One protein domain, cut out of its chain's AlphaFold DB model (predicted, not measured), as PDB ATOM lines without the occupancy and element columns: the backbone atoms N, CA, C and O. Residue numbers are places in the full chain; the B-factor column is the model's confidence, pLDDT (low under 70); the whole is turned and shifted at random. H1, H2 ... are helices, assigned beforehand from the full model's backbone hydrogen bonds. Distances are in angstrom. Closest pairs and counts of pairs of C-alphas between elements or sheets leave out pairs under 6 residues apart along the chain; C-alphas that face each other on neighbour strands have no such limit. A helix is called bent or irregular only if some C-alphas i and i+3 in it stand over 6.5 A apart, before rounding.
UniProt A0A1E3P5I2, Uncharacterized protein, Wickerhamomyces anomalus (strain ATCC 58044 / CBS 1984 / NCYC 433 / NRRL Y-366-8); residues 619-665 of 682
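What this domain is: This is residues 619 to 665 of the 682 residues of an uncharacterized protein of Wickerhamomyces anomalus (strain ATCC 58044 / CBS 1984 / NCYC 433 / NRRL Y-366-8) (UniProt A0A1E3P5I2). A short helix, H1, and a long one, H2, make an open L with its corner at residues 630 to 632, and the far end of H2 curves towards the side on which H1 lies. The printed part has 47 residues, H1 then H2, with no named strand; its class is all helix. It is extended, with a radius of gyration of the C-alphas of 17.5 A, and flat, spanning 47 by 26 by 7 A.

Where its parts are: Find C-alpha 619 at (8.434, -38.245, -44.768); there H1 begins, residues 619 to 629, 15.6 A long. At C-alpha 633, (26.379, -49.439, -32.564), H2 begins, residues 633 to 665, 44.6 A long, and it ends at C-alpha 665, (48.595, -18.481, -55.737).

How they stand to each other: H1 and H2 are apart, joined by a tight link of 3 residues. Near residue 652 look for a kink of 35 degrees in H2, which is neither bent nor irregular, but only just: C-alphas 649 and 652 are 6.2 A apart. In H1 every O i to N i+4 pair is within hydrogen-bond range; in H2, 26 of 29 are.

The domain as a whole: The C-alphas farthest apart, of Asp 619 and Met 663, are 47.8 A apart. The printed part has no cut, and no printed residue is under 70 in pLDDT.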
ATOM      1  N   ASP A 619       8.765 -36.818 -44.750       92.06
ATOM      2  CA  ASP A 619       8.434 -38.245 -44.768       92.06
ATOM      3  C   ASP A 619       9.666 -39.102 -45.103       92.06
ATOM      4  O   ASP A 619       9.986 -40.038 -44.372       92.06
ATOM      5  N   LEU A 620      10.431 -38.729 -46.135       89.62
ATOM      6  CA  LEU A 620      11.671 -39.424 -46.509       89.62
ATOM      7  C   LEU A 620      12.751 -39.319 -45.425       89.62
ATOM      8  O   LEU A 620      13.475 -40.279 -45.169       89.62
ATOM      9  N   GLU A 621      12.871 -38.164 -44.774       86.69
ATOM     10  CA  GLU A 621      13.795 -37.966 -43.658       86.69
ATOM     11  C   GLU A 621      13.374 -38.768 -42.430       86.69
ATOM     12  O   GLU A 621      14.239 -39.321 -41.761       86.69
ATOM     13  N   SER A 622      12.072 -38.906 -42.166       91.56
ATOM     14  CA  SER A 622      11.570 -39.751 -41.079       91.56
ATOM     15  C   SER A 622      11.900 -41.227 -41.305       91.56
ATOM     16  O   SER A 622      12.306 -41.918 -40.372       91.56
ATOM     17  N   ILE A 623      11.808 -41.695 -42.554       92.56
ATOM     18  CA  ILE A 623      12.202 -43.052 -42.945       92.56
ATOM     19  C   ILE A 623      13.712 -43.231 -42.754       92.56
ATOM     20  O   ILE A 623      14.143 -44.198 -42.133       92.56
ATOM     21  N   ARG A 624      14.527 -42.269 -43.208       89.75
ATOM     22  CA  ARG A 624      15.985 -42.298 -42.995       89.75
ATOM     23  C   ARG A 624      16.362 -42.278 -41.517       89.75
ATOM     24  O   ARG A 624      17.265 -43.008 -41.136       89.75
ATOM     25  N   ALA A 625      15.678 -41.478 -40.704       90.94
ATOM     26  CA  ALA A 625      15.922 -41.410 -39.267       90.94
ATOM     27  C   ALA A 625      15.666 -42.765 -38.596       90.94
ATOM     28  O   ALA A 625      16.516 -43.225 -37.843       90.94
ATOM     29  N   ARG A 626      14.574 -43.455 -38.958       92.31
ATOM     30  CA  ARG A 626      14.315 -44.821 -38.472       92.31
ATOM     31  C   ARG A 626      15.421 -45.795 -38.864       92.31
ATOM     32  O   ARG A 626      15.879 -46.551 -38.020       92.31
ATOM     33  N   TYR A 627      15.900 -45.734 -40.107       90.94
ATOM     34  CA  TYR A 627      17.028 -46.569 -40.521       90.94
ATOM     35  C   TYR A 627      18.315 -46.246 -39.760       90.94
ATOM     36  O   TYR A 627      19.090 -47.155 -39.500       90.94
ATOM     37  N   CYS A 628      18.547 -44.983 -39.384       88.94
ATOM     38  CA  CYS A 628      19.680 -44.615 -38.535       88.94
ATOM     39  C   CYS A 628      19.561 -45.194 -37.118       88.94
ATOM     40  O   CYS A 628      20.581 -45.585 -36.558       88.94
ATOM     41  N   ASP A 629      18.348 -45.282 -36.566       92.44
ATOM     42  CA  ASP A 629      18.102 -45.871 -35.243       92.44
ATOM     43  C   ASP A 629      18.281 -47.403 -35.235       92.44
ATOM     44  O   ASP A 629      18.594 -47.987 -34.200       92.44
ATOM     45  N   GLU A 630      18.105 -48.058 -36.387       94.88
ATOM     46  CA  GLU A 630      18.278 -49.508 -36.552       94.88
ATOM     47  C   GLU A 630      19.741 -49.940 -36.753       94.88
ATOM     48  O   GLU A 630      20.041 -51.135 -36.677       94.88
ATOM     49  N   VAL A 631      20.670 -49.007 -36.998       94.44
ATOM     50  CA  VAL A 631      22.091 -49.346 -37.174       94.44
ATOM     51  C   VAL A 631      22.675 -49.797 -35.837       94.44
ATOM     52  O   VAL A 631      22.696 -49.044 -34.863       94.44
ATOM     53  N   ALA A 632      23.191 -51.027 -35.794       96.62
ATOM     54  CA  ALA A 632      23.893 -51.526 -34.621       96.62
ATOM     55  C   ALA A 632      25.098 -50.629 -34.301       96.62
ATOM     56  O   ALA A 632      25.848 -50.226 -35.191       96.62
ATOM     57  N   VAL A 633      25.299 -50.332 -33.014       93.75
ATOM     58  CA  VAL A 633      26.379 -49.439 -32.564       93.75
ATOM     59  C   VAL A 633      27.746 -49.941 -33.029       93.75
ATOM     60  O   VAL A 633      28.573 -49.132 -33.436       93.75
ATOM     61  N   ASP A 634      27.965 -51.255 -33.023       96.62
ATOM     62  CA  ASP A 634      29.230 -51.856 -33.455       96.62
ATOM     63  C   ASP A 634      29.479 -51.632 -34.957       96.62
ATOM     64  O   ASP A 634      30.544 -51.145 -35.333       96.62
ATOM     65  N   ASP A 635      28.469 -51.858 -35.805       95.56
ATOM     66  CA  ASP A 635      28.560 -51.604 -37.251       95.56
ATOM     67  C   ASP A 635      28.819 -50.118 -37.546       95.56
ATOM     68  O   ASP A 635      29.588 -49.765 -38.445       95.56
ATOM     69  N   PHE A 636      28.191 -49.226 -36.771       94.44
ATOM     70  CA  PHE A 636      28.427 -47.790 -36.873       94.44
ATOM     71  C   PHE A 636      29.863 -47.418 -36.486       94.44
ATOM     72  O   PHE A 636      30.488 -46.614 -37.180       94.44
ATOM     73  N   MET A 637      30.393 -47.988 -35.401       97.31
ATOM     74  CA  MET A 637      31.760 -47.724 -34.953       97.31
ATOM     75  C   MET A 637      32.786 -48.244 -35.964       97.31
ATOM     76  O   MET A 637      33.694 -47.496 -36.322       97.31
ATOM     77  N   ASP A 638      32.594 -49.446 -36.512       96.38
ATOM     78  CA  ASP A 638      33.457 -50.009 -37.559       96.38
ATOM     79  C   ASP A 638      33.443 -49.144 -38.829       96.38
ATOM     80  O   ASP A 638      34.488 -48.837 -39.415       96.38
ATOM     81  N   PHE A 639      32.255 -48.698 -39.248       95.88
ATOM     82  CA  PHE A 639      32.115 -47.769 -40.365       95.88
ATOM     83  C   PHE A 639      32.828 -46.441 -40.088       95.88
ATOM     84  O   PHE A 639      33.561 -45.942 -40.946       95.88
ATOM     85  N   PHE A 640      32.631 -45.871 -38.898       96.31
ATOM     86  CA  PHE A 640      33.220 -44.598 -38.496       96.31
ATOM     87  C   PHE A 640      34.749 -44.670 -38.436       96.31
ATOM     88  O   PHE A 640      35.416 -43.785 -38.970       96.31
ATOM     89  N   GLU A 641      35.313 -45.722 -37.844       97.69
ATOM     90  CA  GLU A 641      36.760 -45.929 -37.766       97.69
ATOM     91  C   GLU A 641      37.380 -46.086 -39.155       97.69
ATOM     92  O   GLU A 641      38.364 -45.414 -39.468       97.69
ATOM     93  N   ASN A 642      36.769 -46.894 -40.026       97.69
ATOM     94  CA  ASN A 642      37.223 -47.048 -41.408       97.69
ATOM     95  C   ASN A 642      37.142 -45.720 -42.180       97.69
ATOM     96  O   ASN A 642      38.061 -45.365 -42.920       97.69
ATOM     97  N   HIS A 643      36.070 -44.949 -41.987       96.81
ATOM     98  CA  HIS A 643      35.911 -43.642 -42.619       96.81
ATOM     99  C   HIS A 643      36.944 -42.622 -42.112       96.81
ATOM    100  O   HIS A 643      37.564 -41.921 -42.914       96.81
ATOM    101  N   GLU A 644      37.176 -42.533 -40.800       96.88
ATOM    102  CA  GLU A 644      38.210 -41.660 -40.230       96.88
ATOM    103  C   GLU A 644      39.613 -42.078 -40.672       96.88
ATOM    104  O   GLU A 644      40.432 -41.216 -40.991       96.88
ATOM    105  N   GLN A 645      39.882 -43.380 -40.772       97.69
ATOM    106  CA  GLN A 645      41.145 -43.880 -41.299       97.69
ATOM    107  C   GLN A 645      41.349 -43.452 -42.759       97.69
ATOM    108  O   GLN A 645      42.393 -42.892 -43.085       97.69
ATOM    109  N   GLN A 646      40.346 -43.613 -43.625       96.88
ATOM    110  CA  GLN A 646      40.411 -43.134 -45.012       96.88
ATOM    111  C   GLN A 646      40.577 -41.610 -45.091       96.88
ATOM    112  O   GLN A 646      41.301 -41.090 -45.949       96.88
ATOM    113  N   ARG A 647      39.946 -40.865 -44.175       95.38
ATOM    114  CA  ARG A 647      40.121 -39.412 -44.071       95.38
ATOM    115  C   ARG A 647      41.563 -39.048 -43.714       95.38
ATOM    116  O   ARG A 647      42.126 -38.167 -44.352       95.38
ATOM    117  N   LEU A 648      42.172 -39.735 -42.749       96.12
ATOM    118  CA  LEU A 648      43.569 -39.525 -42.351       96.12
ATOM    119  C   LEU A 648      44.552 -39.927 -43.460       96.12
ATOM    120  O   LEU A 648      45.517 -39.216 -43.727       96.12
ATOM    121  N   GLU A 649      44.294 -41.033 -44.156       96.25
ATOM    122  CA  GLU A 649      45.120 -41.481 -45.284       96.25
ATOM    123  C   GLU A 649      45.057 -40.495 -46.464       96.25
ATOM    124  O   GLU A 649      46.070 -40.218 -47.112       96.25
ATOM    125  N   SER A 650      43.884 -39.906 -46.717       95.12
ATOM    126  CA  SER A 650      43.704 -38.889 -47.761       95.12
ATOM    127  C   SER A 650      44.185 -37.490 -47.359       95.12
ATOM    128  O   SER A 650      44.487 -36.680 -48.241       95.12
ATOM    129  N   GLU A 651      44.335 -37.201 -46.063       95.00
ATOM    130  CA  GLU A 651      44.832 -35.915 -45.558       95.00
ATOM    131  C   GLU A 651      46.232 -35.592 -46.098       95.00
ATOM    132  O   GLU A 651      46.472 -34.472 -46.548       95.00
ATOM    133  N   VAL A 652      47.113 -36.594 -46.196       93.62
ATOM    134  CA  VAL A 652      48.464 -36.443 -46.773       93.62
ATOM    135  C   VAL A 652      48.408 -36.012 -48.245       93.62
ATOM    136  O   VAL A 652      49.247 -35.244 -48.723       93.62
ATOM    137  N   TYR A 653      47.412 -36.487 -48.998       94.56
ATOM    138  CA  TYR A 653      47.221 -36.075 -50.389       94.56
ATOM    139  C   TYR A 653      46.631 -34.663 -50.480       94.56
ATOM    140  O   TYR A 653      47.078 -33.852 -51.296       94.56
ATOM    141  N   LEU A 654      45.659 -34.348 -49.623       92.69
ATOM    142  CA  LEU A 654      45.042 -33.024 -49.549       92.69
ATOM    143  C   LEU A 654      46.050 -31.945 -49.154       92.69
ATOM    144  O   LEU A 654      45.989 -30.845 -49.703       92.69
ATOM    145  N   GLU A 655      46.998 -32.256 -48.271       95.25
ATOM    146  CA  GLU A 655      48.093 -31.362 -47.898       95.25
ATOM    147  C   GLU A 655      48.920 -30.959 -49.124       95.25
ATOM    148  O   GLU A 655      49.072 -29.767 -49.392       95.25
ATOM    149  N   ARG A 656      49.338 -31.926 -49.952       94.75
ATOM    150  CA  ARG A 656      50.087 -31.655 -51.196       94.75
ATOM    151  C   ARG A 656      49.288 -30.839 -52.206       94.75
ATOM    152  O   ARG A 656      49.844 -29.999 -52.915       94.75
ATOM    153  N   VAL A 657      47.982 -31.086 -52.309       95.38
ATOM    154  CA  VAL A 657      47.103 -30.296 -53.184       95.38
ATOM    155  C   VAL A 657      46.996 -28.860 -52.672       95.38
ATOM    156  O   VAL A 657      47.110 -27.930 -53.473       95.38
ATOM    157  N   ARG A 658      46.840 -28.662 -51.358       95.75
ATOM    158  CA  ARG A 658      46.816 -27.336 -50.725       95.75
ATOM    159  C   ARG A 658      48.126 -26.592 -50.917       95.75
ATOM    160  O   ARG A 658      48.101 -25.420 -51.272       95.75
ATOM    161  N   GLU A 659      49.250 -27.268 -50.721       97.06
ATOM    162  CA  GLU A 659      50.578 -26.703 -50.936       97.06
ATOM    163  C   GLU A 659      50.744 -26.264 -52.393       97.06
ATOM    164  O   GLU A 659      51.126 -25.129 -52.657       97.06
ATOM    165  N   ARG A 660      50.342 -27.100 -53.359       96.62
ATOM    166  CA  ARG A 660      50.371 -26.736 -54.783       96.62
ATOM    167  C   ARG A 660      49.475 -25.537 -55.096       96.62
ATOM    168  O   ARG A 660      49.870 -24.672 -55.877       96.62
ATOM    169  N   GLN A 661      48.283 -25.478 -54.507       95.44
ATOM    170  CA  GLN A 661      47.373 -24.342 -54.659       95.44
ATOM    171  C   GLN A 661      47.975 -23.060 -54.074       95.44
ATOM    172  O   GLN A 661      47.922 -22.023 -54.729       95.44
ATOM    173  N   LEU A 662      48.596 -23.135 -52.893       95.75
ATOM    174  CA  LEU A 662      49.284 -22.009 -52.260       95.75
ATOM    175  C   LEU A 662      50.480 -21.542 -53.092       95.75
ATOM    176  O   LEU A 662      50.599 -20.352 -53.360       95.75
ATOM    177  N   MET A 663      51.318 -22.468 -53.564       96.25
ATOM    178  CA  MET A 663      52.444 -22.146 -54.440       96.25
ATOM    179  C   MET A 663      51.966 -21.483 -55.730       96.25
ATOM    180  O   MET A 663      52.504 -20.458 -56.117       96.25
ATOM    181  N   THR A 664      50.902 -21.995 -56.355       94.56
ATOM    182  CA  THR A 664      50.322 -21.377 -57.563       94.56
ATOM    183  C   THR A 664      49.807 -19.969 -57.277       94.56
ATOM    184  O   THR A 664      50.047 -19.058 -58.064       94.56
ATOM    185  N   TYR A 665      49.124 -19.778 -56.144       93.56
ATOM    186  CA  TYR A 665      48.595 -18.481 -55.737       93.56
ATOM    187  C   TYR A 665      49.721 -17.453 -55.554       93.56
ATOM    188  O   TYR A 665      49.699 -16.406 -56.197       93.56
TER     189      TYR A 665